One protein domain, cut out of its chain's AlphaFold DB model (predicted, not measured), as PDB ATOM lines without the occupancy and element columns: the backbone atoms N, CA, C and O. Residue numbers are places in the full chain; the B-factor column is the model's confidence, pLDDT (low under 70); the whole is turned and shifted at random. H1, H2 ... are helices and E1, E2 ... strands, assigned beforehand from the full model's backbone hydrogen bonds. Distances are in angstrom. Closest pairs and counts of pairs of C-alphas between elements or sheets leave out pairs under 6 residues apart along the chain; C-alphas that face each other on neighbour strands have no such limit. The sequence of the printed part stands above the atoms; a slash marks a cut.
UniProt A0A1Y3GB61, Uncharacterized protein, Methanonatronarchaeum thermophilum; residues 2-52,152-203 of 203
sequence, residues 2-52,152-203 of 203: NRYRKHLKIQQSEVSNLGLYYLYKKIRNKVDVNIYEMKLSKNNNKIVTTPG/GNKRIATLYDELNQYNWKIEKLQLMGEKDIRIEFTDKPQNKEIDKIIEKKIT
ATOM      1  N   ASN A   2       9.463 -59.609 -18.717       41.53
ATOM      2  CA  ASN A   2      10.133 -58.691 -17.790       41.53
ATOM      3  C   ASN A   2      11.654 -58.854 -17.927       41.53
ATOM      4  O   ASN A   2      12.235 -59.762 -17.335       41.53
ATOM      5  N   ARG A   3      12.315 -57.993 -18.711       53.78
ATOM      6  CA  ARG A   3      13.779 -57.873 -18.649       53.78
ATOM      7  C   ARG A   3      14.124 -57.398 -17.239       53.78
ATOM      8  O   ARG A   3      13.781 -56.274 -16.877       53.78
ATOM      9  N   TYR A   4      14.752 -58.253 -16.431       62.12
ATOM     10  CA  TYR A   4      15.230 -57.897 -15.096       62.12
ATOM     11  C   TYR A   4      16.199 -56.716 -15.211       62.12
ATOM     12  O   TYR A   4      17.361 -56.882 -15.583       62.12
ATOM     13  N   ARG A   5      15.708 -55.508 -14.918       79.12
ATOM     14  CA  ARG A   5      16.514 -54.291 -14.931       79.12
ATOM     15  C   ARG A   5      17.397 -54.276 -13.690       79.12
ATOM     16  O   ARG A   5      16.897 -54.221 -12.567       79.12
ATOM     17  N   LYS A   6      18.710 -54.304 -13.887       88.12
ATOM     18  CA  LYS A   6      19.686 -54.137 -12.807       88.12
ATOM     19  C   LYS A   6      20.099 -52.672 -12.729       88.12
ATOM     20  O   LYS A   6      20.306 -52.017 -13.748       88.12
ATOM     21  N   HIS A   7      20.210 -52.158 -11.508       90.44
ATOM     22  CA  HIS A   7      20.608 -50.777 -11.247       90.44
ATOM     23  C   HIS A   7      21.865 -50.742 -10.391       90.44
ATOM     24  O   HIS A   7      21.881 -51.277  -9.277       90.44
ATOM     25  N   LEU A   8      22.927 -50.142 -10.916       90.62
ATOM     26  CA  LEU A   8      24.207 -49.960 -10.251       90.62
ATOM     27  C   LEU A   8      24.419 -48.473  -9.976       90.62
ATOM     28  O   LEU A   8      24.023 -47.618 -10.763       90.62
ATOM     29  N   LYS A   9      25.071 -48.189  -8.852       91.00
ATOM     30  CA  LYS A   9      25.604 -46.868  -8.537       91.00
ATOM     31  C   LYS A   9      27.101 -47.041  -8.376       91.00
ATOM     32  O   LYS A   9      27.490 -47.889  -7.580       91.00
ATOM     33  N   ILE A  10      27.903 -46.287  -9.111       90.56
ATOM     34  CA  ILE A  10      29.373 -46.370  -9.096       90.56
ATOM     35  C   ILE A  10      29.934 -44.981  -8.797       90.56
ATOM     36  O   ILE A  10      29.298 -43.979  -9.131       90.56
ATOM     37  N   GLN A  11      31.080 -44.899  -8.123       90.56
ATOM     38  CA  GLN A  11      31.693 -43.599  -7.868       90.56
ATOM     39  C   GLN A  11      32.317 -43.010  -9.133       90.56
ATOM     40  O   GLN A  11      32.931 -43.720  -9.930       90.56
ATOM     41  N   GLN A  12      32.214 -41.690  -9.287       90.12
ATOM     42  CA  GLN A  12      32.793 -40.970 -10.424       90.12
ATOM     43  C   GLN A  12      34.318 -41.153 -10.513       90.12
ATOM     44  O   GLN A  12      34.867 -41.341 -11.600       90.12
ATOM     45  N   SER A  13      34.999 -41.122  -9.364       87.25
ATOM     46  CA  SER A  13      36.455 -41.259  -9.253       87.25
ATOM     47  C   SER A  13      36.954 -42.625  -9.723       87.25
ATOM     48  O   SER A  13      37.986 -42.708 -10.380       87.25
ATOM     49  N   GLU A  14      36.210 -43.696  -9.450       85.00
ATOM     50  CA  GLU A  14      36.624 -45.044  -9.833       85.00
ATOM     51  C   GLU A  14      36.653 -45.220 -11.356       85.00
ATOM     52  O   GLU A  14      37.603 -45.788 -11.894       85.00
ATOM     53  N   VAL A  15      35.654 -44.689 -12.070       86.06
ATOM     54  CA  VAL A  15      35.641 -44.734 -13.543       86.06
ATOM     55  C   VAL A  15      36.648 -43.768 -14.146       86.06
ATOM     56  O   VAL A  15      37.291 -44.116 -15.130       86.06
ATOM     57  N   SER A  16      36.842 -42.605 -13.528       84.81
ATOM     58  CA  SER A  16      37.847 -41.640 -13.984       84.81
ATOM     59  C   SER A  16      39.268 -42.216 -13.923       84.81
ATOM     60  O   SER A  16      40.086 -41.897 -14.778       84.81
ATOM     61  N   ASN A  17      39.545 -43.095 -12.951       83.88
ATOM     62  CA  ASN A  17      40.850 -43.738 -12.783       83.88
ATOM     63  C   ASN A  17      41.030 -44.990 -13.655       83.88
ATOM     64  O   ASN A  17      42.123 -45.239 -14.156       83.88
ATOM     65  N   LEU A  18      39.985 -45.810 -13.800       86.75
ATOM     66  CA  LEU A  18      40.071 -47.104 -14.492       86.75
ATOM     67  C   LEU A  18      39.736 -47.028 -15.989       86.75
ATOM     68  O   LEU A  18      40.077 -47.945 -16.739       86.75
ATOM     69  N   GLY A  19      39.043 -45.973 -16.415       90.62
ATOM     70  CA  GLY A  19      38.473 -45.832 -17.750       90.62
ATOM     71  C   GLY A  19      37.137 -46.564 -17.909       90.62
ATOM     72  O   GLY A  19      36.885 -47.634 -17.334       90.62
ATOM     73  N   LEU A  20      36.255 -46.010 -18.741       93.81
ATOM     74  CA  LEU A  20      34.920 -46.578 -18.961       93.81
ATOM     75  C   LEU A  20      34.982 -47.913 -19.698       93.81
ATOM     76  O   LEU A  20      34.174 -48.811 -19.436       93.81
ATOM     77  N   TYR A  21      35.955 -48.080 -20.595       94.12
ATOM     78  CA  TYR A  21      36.087 -49.314 -21.363       94.12
ATOM     79  C   TYR A  21      36.423 -50.517 -20.474       94.12
ATOM     80  O   TYR A  21      35.939 -51.627 -20.715       94.12
ATOM     81  N   TYR A  22      37.211 -50.295 -19.421       93.00
ATOM     82  CA  TYR A  22      37.541 -51.322 -18.439       93.00
ATOM     83  C   TYR A  22      36.304 -51.768 -17.653       93.00
ATOM     84  O   TYR A  22      36.026 -52.968 -17.570       93.00
ATOM     85  N   LEU A  23      35.515 -50.811 -17.148       93.31
ATOM     86  CA  LEU A  23      34.245 -51.095 -16.474       93.31
ATOM     87  C   LEU A  23      33.297 -51.887 -17.388       93.31
ATOM     88  O   LEU A  23      32.744 -52.908 -16.976       93.31
ATOM     89  N   TYR A  24      33.144 -51.446 -18.639       94.75
ATOM     90  CA  TYR A  24      32.323 -52.140 -19.629       94.75
ATOM     91  C   TYR A  24      32.784 -53.590 -19.836       94.75
ATOM     92  O   TYR A  24      31.962 -54.504 -19.766       94.75
ATOM     93  N   LYS A  25      34.089 -53.825 -20.027       94.88
ATOM     94  CA  LYS A  25      34.647 -55.178 -20.185       94.88
ATOM     95  C   LYS A  25      34.377 -56.071 -18.974       94.88
ATOM     96  O   LYS A  25      33.974 -57.216 -19.157       94.88
ATOM     97  N   LYS A  26      34.545 -55.555 -17.751       93.06
ATOM     98  CA  LYS A  26      34.250 -56.308 -16.518       93.06
ATOM     99  C   LYS A  26      32.807 -56.800 -16.469       93.06
ATOM    100  O   LYS A  26      32.564 -57.942 -16.088       93.06
ATOM    101  N   ILE A  27      31.861 -55.953 -16.870       93.44
ATOM    102  CA  ILE A  27      30.444 -56.323 -16.923       93.44
ATOM    103  C   ILE A  27      30.196 -57.323 -18.054       93.44
ATOM    104  O   ILE A  27      29.583 -58.361 -17.812       93.44
ATOM    105  N   ARG A  28      30.713 -57.051 -19.258       93.88
ATOM    106  CA  ARG A  28      30.517 -57.908 -20.435       93.88
ATOM    107  C   ARG A  28      31.031 -59.335 -20.225       93.88
ATOM    108  O   ARG A  28      30.419 -60.281 -20.696       93.88
ATOM    109  N   ASN A  29      32.118 -59.503 -19.475       93.75
ATOM    110  CA  ASN A  29      32.661 -60.825 -19.145       93.75
ATOM    111  C   ASN A  29      31.724 -61.674 -18.266       93.75
ATOM    112  O   ASN A  29      31.943 -62.874 -18.140       93.75
ATOM    113  N   LYS A  30      30.714 -61.066 -17.628       92.50
ATOM    114  CA  LYS A  30      29.731 -61.759 -16.777       92.50
ATOM    115  C   LYS A  30      28.351 -61.889 -17.426       92.50
ATOM    116  O   LYS A  30      27.556 -62.708 -16.980       92.50
ATOM    117  N   VAL A  31      28.033 -61.051 -18.411       92.75
ATOM    118  CA  VAL A  31      26.731 -61.018 -19.089       92.75
ATOM    119  C   VAL A  31      26.893 -60.383 -20.462       92.75
ATOM    120  O   VAL A  31      27.530 -59.332 -20.570       92.75
ATOM    121  N   ASP A  32      26.309 -60.972 -21.505       94.06
ATOM    122  CA  ASP A  32      26.456 -60.411 -22.849       94.06
ATOM    123  C   ASP A  32      25.611 -59.141 -23.003       94.06
ATOM    124  O   ASP A  32      24.376 -59.162 -23.051       94.06
ATOM    125  N   VAL A  33      26.299 -57.997 -23.020       95.50
ATOM    126  CA  VAL A  33      25.708 -56.664 -23.135       95.50
ATOM    127  C   VAL A  33      26.574 -55.737 -23.983       95.50
ATOM    128  O   VAL A  33      27.806 -55.824 -24.032       95.50
ATOM    129  N   ASN A  34      25.912 -54.771 -24.608       97.06
ATOM    130  CA  ASN A  34      26.513 -53.685 -25.366       97.06
ATOM    131  C   ASN A  34      26.120 -52.339 -24.759       97.06
ATOM    132  O   ASN A  34      25.077 -52.220 -24.112       97.06
ATOM    133  N   ILE A  35      26.948 -51.323 -24.973       97.75
ATOM    134  CA  ILE A  35      26.622 -49.946 -24.624       97.75
ATOM    135  C   ILE A  35      25.496 -49.481 -25.543       97.75
ATOM    136  O   ILE A  35      25.635 -49.454 -26.762       97.75
ATOM    137  N   TYR A  36      24.370 -49.132 -24.933       97.56
ATOM    138  CA  TYR A  36      23.190 -48.635 -25.627       97.56
ATOM    139  C   TYR A  36      23.120 -47.108 -25.593       97.56
ATOM    140  O   TYR A  36      22.795 -46.472 -26.591       97.56
ATOM    141  N   GLU A  37      23.423 -46.519 -24.437       98.31
ATOM    142  CA  GLU A  37      23.395 -45.074 -24.238       98.31
ATOM    143  C   GLU A  37      24.445 -44.677 -23.197       98.31
ATOM    144  O   GLU A  37      24.581 -45.334 -22.161       98.31
ATOM    145  N   MET A  38      25.137 -43.570 -23.435       98.44
ATOM    146  CA  MET A  38      25.963 -42.886 -22.446       98.44
ATOM    147  C   MET A  38      25.551 -41.416 -22.367       98.44
ATOM    148  O   MET A  38      25.314 -40.782 -23.394       98.44
ATOM    149  N   LYS A  39      25.471 -40.873 -21.150       98.50
ATOM    150  CA  LYS A  39      25.200 -39.452 -20.902       98.50
ATOM    151  C   LYS A  39      26.358 -38.827 -20.154       98.50
ATOM    152  O   LYS A  39      26.734 -39.335 -19.098       98.50
ATOM    153  N   LEU A  40      26.870 -37.727 -20.688       98.31
ATOM    154  CA  LEU A  40      27.893 -36.897 -20.074       98.31
ATOM    155  C   LEU A  40      27.341 -35.502 -19.791       98.31
ATOM    156  O   LEU A  40      26.484 -35.011 -20.534       98.31
ATOM    157  N   SER A  41      27.884 -34.843 -18.776       97.19
ATOM    158  CA  SER A  41      27.591 -33.445 -18.487       97.19
ATOM    159  C   SER A  41      28.816 -32.633 -18.099       97.19
ATOM    160  O   SER A  41      29.813 -33.140 -17.581       97.19
ATOM    161  N   LYS A  42      28.717 -31.338 -18.388       96.62
ATOM    162  CA  LYS A  42      29.669 -30.303 -17.994       96.62
ATOM    163  C   LYS A  42      28.887 -29.016 -17.750       96.62
ATOM    164  O   LYS A  42      28.426 -28.376 -18.697       96.62
ATOM    165  N   ASN A  43      28.719 -28.642 -16.484       94.44
ATOM    166  CA  ASN A  43      27.807 -27.567 -16.072       94.44
ATOM    167  C   ASN A  43      26.388 -27.825 -16.623       94.44
ATOM    168  O   ASN A  43      25.832 -28.900 -16.408       94.44
ATOM    169  N   ASN A  44      25.823 -26.880 -17.380       95.75
ATOM    170  CA  ASN A  44      24.504 -27.008 -18.010       95.75
ATOM    171  C   ASN A  44      24.524 -27.758 -19.355       95.75
ATOM    172  O   ASN A  44      23.475 -27.969 -19.964       95.75
ATOM    173  N   ASN A  45      25.702 -28.168 -19.822       98.06
ATOM    174  CA  ASN A  45      25.907 -28.782 -21.129       98.06
ATOM    175  C   ASN A  45      25.823 -30.301 -21.037       98.06
ATOM    176  O   ASN A  45      26.231 -30.892 -20.032       98.06
ATOM    177  N   LYS A  46      25.322 -30.942 -22.095       98.44
ATOM    178  CA  LYS A  46      25.127 -32.396 -22.133       98.44
ATOM    179  C   LYS A  46      25.572 -32.993 -23.455       98.44
ATOM    180  O   LYS A  46      25.354 -32.410 -24.514       98.44
ATOM    181  N   ILE A  47      26.125 -34.196 -23.371       98.62
ATOM    182  CA  ILE A  47      26.391 -35.060 -24.517       98.62
ATOM    183  C   ILE A  47      25.671 -36.375 -24.250       98.62
ATOM    184  O   ILE A  47      25.907 -37.016 -23.227       98.62
ATOM    185  N   VAL A  48      24.780 -36.776 -25.148       98.69
ATOM    186  CA  VAL A  48      24.131 -38.090 -25.097       98.69
ATOM    187  C   VAL A  48      24.558 -38.859 -26.325       98.69
ATOM    188  O   VAL A  48      24.413 -38.368 -27.434       98.69
ATOM    189  N   THR A  49      25.084 -40.060 -26.150       98.25
ATOM    190  CA  THR A  49      25.545 -40.866 -27.276       98.25
ATOM    191  C   THR A  49      24.938 -42.257 -27.259       98.25
ATOM    192  O   THR A  49      24.795 -42.879 -26.205       98.25
ATOM    193  N   THR A  50      24.579 -42.723 -28.447       98.25
ATOM    194  CA  THR A  50      24.173 -44.089 -28.779       98.25
ATOM    195  C   THR A  50      25.071 -44.596 -29.914       98.25
ATOM    196  O   THR A  50      25.830 -43.809 -30.489       98.25
ATOM    197  N   PRO A  51      24.982 -45.877 -30.313       97.62
ATOM    198  CA  PRO A  51      25.831 -46.388 -31.383       97.62
ATOM    199  C   PRO A  51      25.705 -45.700 -32.747       97.62
ATOM    200  O   PRO A  51      26.631 -45.804 -33.540       97.62
ATOM    201  N   GLY A  52      24.598 -45.008 -33.035       97.88
ATOM    202  CA  GLY A  52      24.395 -44.322 -34.320       97.88
ATOM    203  C   GLY A  52      24.391 -42.795 -34.241       97.88
ATOM    204  O   GLY A  52      24.395 -42.129 -35.274       97.88
ATOM    205  N   GLY A 152      30.607 -47.771 -32.041       96.25
ATOM    206  CA  GLY A 152      30.799 -49.070 -31.373       96.25
ATOM    207  C   GLY A 152      31.179 -48.936 -29.884       96.25
ATOM    208  O   GLY A 152      31.720 -47.915 -29.466       96.25
ATOM    209  N   ASN A 153      30.996 -49.999 -29.084       97.38
ATOM    210  CA  ASN A 153      31.287 -49.996 -27.633       97.38
ATOM    211  C   ASN A 153      32.659 -49.397 -27.276       97.38
ATOM    212  O   ASN A 153      32.784 -48.634 -26.323       97.38
ATOM    213  N   LYS A 154      33.697 -49.745 -28.052       96.81
ATOM    214  CA  LYS A 154      35.052 -49.215 -27.860       96.81
ATOM    215  C   LYS A 154      35.101 -47.706 -28.114       96.81
ATOM    216  O   LYS A 154      35.657 -46.995 -27.297       96.81
ATOM    217  N   ARG A 155      34.488 -47.226 -29.200       98.12
ATOM    218  CA  ARG A 155      34.461 -45.802 -29.569       98.12
ATOM    219  C   ARG A 155      33.659 -44.962 -28.577       98.12
ATOM    220  O   ARG A 155      34.128 -43.898 -28.204       98.12
ATOM    221  N   ILE A 156      32.513 -45.453 -28.092       98.50
ATOM    222  CA  ILE A 156      31.753 -44.782 -27.019       98.50
ATOM    223  C   ILE A 156      32.595 -44.659 -25.749       98.50
ATOM    224  O   ILE A 156      32.629 -43.597 -25.135       98.50
ATOM    225  N   ALA A 157      33.290 -45.731 -25.365       97.50
ATOM    226  CA  ALA A 157      34.147 -45.690 -24.192       97.50
ATOM    227  C   ALA A 157      35.329 -44.723 -24.369       97.50
ATOM    228  O   ALA A 157      35.542 -43.879 -23.506       97.50
ATOM    229  N   THR A 158      36.009 -44.771 -25.519       97.62
ATOM    230  CA  THR A 158      37.079 -43.825 -25.869       97.62
ATOM    231  C   THR A 158      36.582 -42.378 -25.879       97.62
ATOM    232  O   THR A 158      37.271 -41.507 -25.370       97.62
ATOM    233  N   LEU A 159      35.369 -42.114 -26.378       98.38
ATOM    234  CA  LEU A 159      34.776 -40.775 -26.357       98.38
ATOM    235  C   LEU A 159      34.670 -40.230 -24.930       98.38
ATOM    236  O   LEU A 159      35.001 -39.072 -24.696       98.38
ATOM    237  N   TYR A 160      34.240 -41.052 -23.970       97.69
ATOM    238  CA  TYR A 160      34.269 -40.646 -22.567       97.69
ATOM    239  C   TYR A 160      35.692 -40.452 -22.049       97.69
ATOM    240  O   TYR A 160      35.954 -39.420 -21.440       97.69
ATOM    241  N   ASP A 161      36.585 -41.416 -22.277       95.75
ATOM    242  CA  ASP A 161      37.942 -41.381 -21.724       95.75
ATOM    243  C   ASP A 161      38.703 -40.117 -22.195       95.75
ATOM    244  O   ASP A 161      39.416 -39.492 -21.408       95.75
ATOM    245  N   GLU A 162      38.482 -39.675 -23.437       97.19
ATOM    246  CA  GLU A 162      39.013 -38.415 -23.978       97.19
ATOM    247  C   GLU A 162      38.307 -37.178 -23.402       97.19
ATOM    248  O   GLU A 162      38.953 -36.234 -22.947       97.19
ATOM    249  N   LEU A 163      36.969 -37.154 -23.369       97.38
ATOM    250  CA  LEU A 163      36.215 -35.992 -22.878       97.38
ATOM    251  C   LEU A 163      36.378 -35.763 -21.368       97.38
ATOM    252  O   LEU A 163      36.331 -34.615 -20.911       97.38
ATOM    253  N   ASN A 164      36.598 -36.823 -20.590       95.62
ATOM    254  CA  ASN A 164      36.813 -36.751 -19.147       95.62
ATOM    255  C   ASN A 164      38.057 -35.920 -18.792       95.62
ATOM    256  O   ASN A 164      38.038 -35.178 -17.812       95.62
ATOM    257  N   GLN A 165      39.090 -35.939 -19.644       94.62
ATOM    258  CA  GLN A 165      40.281 -35.087 -19.503       94.62
ATOM    259  C   GLN A 165      39.951 -33.584 -19.597       94.62
ATOM    260  O   GLN A 165      40.718 -32.742 -19.139       94.62
ATOM    261  N   TYR A 166      38.782 -33.240 -20.149       95.56
ATOM    262  CA  TYR A 166      38.273 -31.874 -20.304       95.56
ATOM    263  C   TYR A 166      37.068 -31.581 -19.394       95.56
ATOM    264  O   TYR A 166      36.250 -30.699 -19.698       95.56
ATOM    265  N   ASN A 167      36.983 -32.284 -18.258       94.62
ATOM    266  CA  ASN A 167      35.977 -32.124 -17.203       94.62
ATOM    267  C   ASN A 167      34.539 -32.492 -17.611       94.62
ATOM    268  O   ASN A 167      33.587 -32.036 -16.975       94.62
ATOM    269  N   TRP A 168      34.357 -33.306 -18.653       96.62
ATOM    270  CA  TRP A 168      33.068 -33.950 -18.898       96.62
ATOM    271  C   TRP A 168      32.893 -35.131 -17.948       96.62
ATOM    272  O   TRP A 168      33.643 -36.102 -18.002       96.62
ATOM    273  N   LYS A 169      31.879 -35.071 -17.091       96.38
ATOM    274  CA  LYS A 169      31.552 -36.157 -16.167       96.38
ATOM    275  C   LYS A 169      30.547 -37.100 -16.802       96.38
ATOM    276  O   LYS A 169      29.658 -36.661 -17.523       96.38
ATOM    277  N   ILE A 170      30.654 -38.387 -16.499       96.94
ATOM    278  CA  ILE A 170      29.614 -39.347 -16.868       96.94
ATOM    279  C   ILE A 170      28.462 -39.252 -15.864       96.94
ATOM    280  O   ILE A 170      28.678 -39.240 -14.662       96.94
ATOM    281  N   GLU A 171      27.226 -39.165 -16.342       95.88
ATOM    282  CA  GLU A 171      26.030 -39.176 -15.485       95.88
ATOM    283  C   GLU A 171      25.414 -40.571 -15.446       95.88
ATOM    284  O   GLU A 171      24.995 -41.080 -14.402       95.88
ATOM    285  N   LYS A 172      25.346 -41.196 -16.624       96.81
ATOM    286  CA  LYS A 172      24.626 -42.444 -16.836       96.81
ATOM    287  C   LYS A 172      25.283 -43.273 -17.931       96.81
ATOM    288  O   LYS A 172      25.627 -42.751 -18.990       96.81
ATOM    289  N   LEU A 173      25.333 -44.582 -17.706       97.75
ATOM    290  CA  LEU A 173      25.580 -45.593 -18.730       97.75
ATOM    291  C   LEU A 173      24.413 -46.584 -18.748       97.75
ATOM    292  O   LEU A 173      23.983 -47.078 -17.703       97.75
ATOM    293  N   GLN A 174      23.893 -46.883 -19.930       97.38
ATOM    294  CA  GLN A 174      22.905 -47.931 -20.139       97.38
ATOM    295  C   GLN A 174      23.505 -49.013 -21.028       97.38
ATOM    296  O   GLN A 174      23.956 -48.734 -22.139       97.38
ATOM    297  N   LEU A 175      23.478 -50.246 -20.535       97.19
ATOM    298  CA  LEU A 175      23.907 -51.433 -21.257       97.19
ATOM    299  C   LEU A 175      22.687 -52.305 -21.555       97.19
ATOM    300  O   LEU A 175      21.822 -52.479 -20.693       97.19
ATOM    301  N   MET A 176      22.613 -52.848 -22.765       95.25
ATOM    302  CA  MET A 176      21.525 -53.729 -23.190       95.25
ATOM    303  C   MET A 176      22.073 -54.965 -23.903       95.25
ATOM    304  O   MET A 176      23.068 -54.896 -24.620       95.25
ATOM    305  N   GLY A 177      21.396 -56.090 -23.704       92.38
ATOM    306  CA  GLY A 177      21.723 -57.397 -24.265       92.38
ATOM    307  C   GLY A 177      20.860 -58.444 -23.574       92.38
ATOM    308  O   GLY A 177      19.639 -58.269 -23.498       92.38
ATOM    309  N   GLU A 178      21.484 -59.459 -22.984       90.44
ATOM    310  CA  GLU A 178      20.801 -60.450 -22.136       90.44
ATOM    311  C   GLU A 178      20.097 -59.807 -20.929       90.44
ATOM    312  O   GLU A 178      19.026 -60.248 -20.505       90.44
ATOM    313  N   LYS A 179      20.674 -58.726 -20.385       90.19
ATOM    314  CA  LYS A 179      20.106 -57.925 -19.288       90.19
ATOM    315  C   LYS A 179      20.060 -56.438 -19.668       90.19
ATOM    316  O   LYS A 179      20.855 -55.965 -20.476       90.19
ATOM    317  N   ASP A 180      19.125 -55.695 -19.070       93.38
ATOM    318  CA  ASP A 180      19.121 -54.220 -19.081       93.38
ATOM    319  C   ASP A 180      19.821 -53.740 -17.806       93.38
ATOM    320  O   ASP A 180      19.339 -53.979 -16.693       93.38
ATOM    321  N   ILE A 181      20.977 -53.104 -17.965       94.88
ATOM    322  CA  ILE A 181      21.815 -52.654 -16.857       94.88
ATOM    323  C   ILE A 181      21.943 -51.142 -16.942       94.88
ATOM    324  O   ILE A 181      22.486 -50.593 -17.899       94.88
ATOM    325  N   ARG A 182      21.465 -50.462 -15.903       95.00
ATOM    326  CA  ARG A 182      21.627 -49.020 -15.736       95.00
ATOM    327  C   ARG A 182      22.673 -48.751 -14.676       95.00
ATOM    328  O   ARG A 182      22.576 -49.278 -13.569       95.00
ATOM    329  N   ILE A 183      23.634 -47.909 -15.015       94.88
ATOM    330  CA  ILE A 183      24.683 -47.451 -14.116       94.88
ATOM    331  C   ILE A 183      24.527 -45.945 -13.968       94.88
ATOM    332  O   ILE A 183      24.546 -45.216 -14.959       94.88
ATOM    333  N   GLU A 184      24.347 -45.499 -12.733       94.44
ATOM    334  CA  GLU A 184      24.420 -44.094 -12.349       94.44
ATOM    335  C   GLU A 184      25.765 -43.825 -11.689       94.44
ATOM    336  O   GLU A 184      26.236 -44.627 -10.873       94.44
ATOM    337  N   PHE A 185      26.356 -42.684 -12.015       93.44
ATOM    338  CA  PHE A 185      27.606 -42.255 -11.408       93.44
ATOM    339  C   PHE A 185      27.342 -41.194 -10.349       93.44
ATOM    340  O   PHE A 185      26.447 -40.357 -10.483       93.44
ATOM    341  N   THR A 186      28.068 -41.276  -9.238       89.81
ATOM    342  CA  THR A 186      27.888 -40.372  -8.102       89.81
ATOM    343  C   THR A 186      29.225 -39.899  -7.556       89.81
ATOM    344  O   THR A 186      30.174 -40.671  -7.461       89.81
ATOM    345  N   ASP A 187      29.278 -38.634  -7.140       87.62
ATOM    346  CA  ASP A 187      30.419 -38.074  -6.409       87.62
ATOM    347  C   ASP A 187      30.423 -38.501  -4.919       87.62
ATOM    348  O   ASP A 187      31.361 -38.200  -4.186       87.62
ATOM    349  N   LYS A 188      29.381 -39.200  -4.433       83.38
ATOM    350  CA  LYS A 188      29.318 -39.657  -3.035       83.38
ATOM    351  C   LYS A 188      30.274 -40.832  -2.800       83.38
ATOM    352  O   LYS A 188      30.190 -41.807  -3.551       83.38
ATOM    353  N   PRO A 189      31.083 -40.810  -1.724       74.69
ATOM    354  CA  PRO A 189      31.950 -41.930  -1.389       74.69
ATOM    355  C   PRO A 189      31.127 -43.201  -1.148       74.69
ATOM    356  O   PRO A 189      30.093 -43.188  -0.476       74.69
ATOM    357  N   GLN A 190      31.587 -44.313  -1.712       70.75
ATOM    358  CA  GLN A 190      31.038 -45.648  -1.514       70.75
ATOM    359  C   GLN A 190      32.109 -46.567  -0.926       70.75
ATOM    360  O   GLN A 190      33.175 -46.762  -1.497       70.75
ATOM    361  N   ASN A 191      31.785 -47.229   0.181       63.06
ATOM    362  CA  ASN A 191      32.700 -48.159   0.853       63.06
ATOM    363  C   ASN A 191      32.765 -49.547   0.184       63.06
ATOM    364  O   ASN A 191      33.061 -50.541   0.846       63.06
ATOM    365  N   LYS A 192      32.404 -49.667  -1.099       70.38
ATOM    366  CA  LYS A 192      32.373 -50.945  -1.820       70.38
ATOM    367  C   LYS A 192      33.141 -50.823  -3.119       70.38
ATOM    368  O   LYS A 192      32.776 -50.013  -3.957       70.38
ATOM    369  N   GLU A 193      34.132 -51.691  -3.278       79.25
ATOM    370  CA  GLU A 193      34.856 -51.873  -4.533       79.25
ATOM    371  C   GLU A 193      33.883 -52.231  -5.663       79.25
ATOM    372  O   GLU A 193      32.966 -53.043  -5.470       79.25
ATOM    373  N   ILE A 194      34.118 -51.671  -6.855       80.62
ATOM    374  CA  ILE A 194      33.350 -51.961  -8.078       80.62
ATOM    375  C   ILE A 194      33.123 -53.461  -8.278       80.62
ATOM    376  O   ILE A 194      32.011 -53.865  -8.623       80.62
ATOM    377  N   ASP A 195      34.135 -54.294  -8.030       80.31
ATOM    378  CA  ASP A 195      34.046 -55.738  -8.257       80.31
ATOM    379  C   ASP A 195      32.974 -56.395  -7.389       80.31
ATOM    380  O   ASP A 195      32.131 -57.133  -7.901       80.31
ATOM    381  N   LYS A 196      32.891 -56.010  -6.112       81.81
ATOM    382  CA  LYS A 196      31.846 -56.486  -5.194       81.81
ATOM    383  C   LYS A 196      30.460 -55.984  -5.598       81.81
ATOM    384  O   LYS A 196      29.464 -56.684  -5.400       81.81
ATOM    385  N   ILE A 197      30.359 -54.772  -6.154       81.50
ATOM    386  CA  ILE A 197      29.086 -54.221  -6.652       81.50
ATOM    387  C   ILE A 197      28.604 -55.019  -7.864       81.50
ATOM    388  O   ILE A 197      27.434 -55.412  -7.913       81.50
ATOM    389  N   ILE A 198      29.501 -55.259  -8.820       83.44
ATOM    390  CA  ILE A 198      29.231 -56.023 -10.038       83.44
ATOM    391  C   ILE A 198      28.837 -57.456  -9.675       83.44
ATOM    392  O   ILE A 198      27.785 -57.921 -10.110       83.44
ATOM    393  N   GLU A 199      29.617 -58.133  -8.833       83.88
ATOM    394  CA  GLU A 199      29.336 -59.504  -8.396       83.88
ATOM    395  C   GLU A 199      27.982 -59.637  -7.718       83.88
ATOM    396  O   GLU A 199      27.211 -60.519  -8.082       83.88
ATOM    397  N   LYS A 200      27.647 -58.731  -6.797       82.06
ATOM    398  CA  LYS A 200      26.385 -58.801  -6.052       82.06
ATOM    399  C   LYS A 200      25.147 -58.511  -6.907       82.06
ATOM    400  O   LYS A 200      24.051 -58.943  -6.559       82.06
ATOM    401  N   LYS A 201      25.273 -57.674  -7.942       81.50
ATOM    402  CA  LYS A 201      24.110 -57.157  -8.685       81.50
ATOM    403  C   LYS A 201      23.905 -57.811 -10.044       81.50
ATOM    404  O   LYS A 201      22.758 -57.844 -10.502       81.50
ATOM    405  N   ILE A 202      24.975 -58.260 -10.693       79.12
ATOM    406  CA  ILE A 202      24.940 -58.754 -12.073       79.12
ATOM    407  C   ILE A 202      24.872 -60.281 -12.125       79.12
ATOM    408  O   ILE A 202      24.123 -60.790 -12.964       79.12
ATOM    409  N   THR A 203      25.581 -60.971 -11.225       68.25
ATOM    410  CA  THR A 203      25.388 -62.407 -10.952       68.25
ATOM    411  C   THR A 203      23.999 -62.620 -10.353       68.25
ATOM    412  O   THR A 203      23.279 -63.500 -10.862       68.25
TER     413      THR A 203
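What this domain is: This is residues 2 to 52 and 152 to 203 of the 203 residues of an uncharacterized protein of Methanonatronarchaeum thermophilum (UniProt A0A1Y3GB61). One twisted sheet of five strands forms a wall, with four helices over one face and the other face bare. H2 and H3 are side by side over the E4 and E2 part, H4 covers the edge strand E1, and H1 sits by the ends of E5 and E4. The printed part has 103 residues, with E1 H1 H2 E2 E3 H3 E4 E5 H4 along the chain, a mix of helices and strands in two layers, helices on one face of a sheet. The sheet order is E1 E5 E4 E2 E3, mixed. The whole is compact and rounded, with a radius of gyration of the C-alphas of 12.9 A and spans of 35 by 34 by 22 A.

How they stand to each other: Start at edge strand E1, residues 5 to 11, parallel to E5, residues 180 to 186; look for N 8 and O 182, within hydrogen-bond range at 2.8 A. E5 and E4, residues 169 to 177, form a hairpin, with N 175 and O 181 2.8 A apart. E4 is antiparallel to E2, residues 33 to 42, with N 36 and O 174 2.9 A apart. E2 and edge strand E3, residues 45 to 50, form a hairpin, with N 40 and O 47 2.8 A apart. H1, residues 12 to 18, is on the sheet; the closest C-alphas of H1 and E5 are those of Gln 12 and Phe 185, 5.4 A apart. H2, residues 20 to 28, touches H3, residues 153 to 164, closest at the C-alphas of Tyr 21 and Ala 157, 5.0 A, at a shallow tilt of 34 degrees, only just short of steep, opposite ways. H3 is over E2, at a height over the sheet of 9.0 A. H4, residues 194 to 202, is over E1, closest at the C-alphas of Lys 6 and Lys 201, 6.8 A; H3 and H4 are apart. E1, H1 H2 and E2 make a split strand-helix-strand unit, two strands running the same way with E5 and E4 between them, its crossover right-handed. In H1, H2, H3 and H4 every O i to N i+4 pair is within hydrogen-bond range.

Where its parts are: Find C-alpha 5 at (16.514, -54.291, -14.931), where E1 begins its 19.9 A. H1 spans 10.4 A and H2 12.2 A; E2 runs 27.1 A and E3 17.2 A. H3 spans 16.7 A, E4 24.8 A and E5 19.7 A. H4 spans 11.5 A and ends at C-alpha 202, (24.940, -58.754, -12.073).

The domain as a whole: The C-alphas of Asn 2 and Tyr 166, the two farthest apart, are 39.0 A apart. Residues 53 to 151 are not printed; C-alphas 52 and 152 are 8.5 A apart across that cut. Of the links printed whole, E5 to H4 is short and the others are tight. Mean pLDDT of the printed part is 90.5; residues 2 to 4, 191 and 203 are under 70.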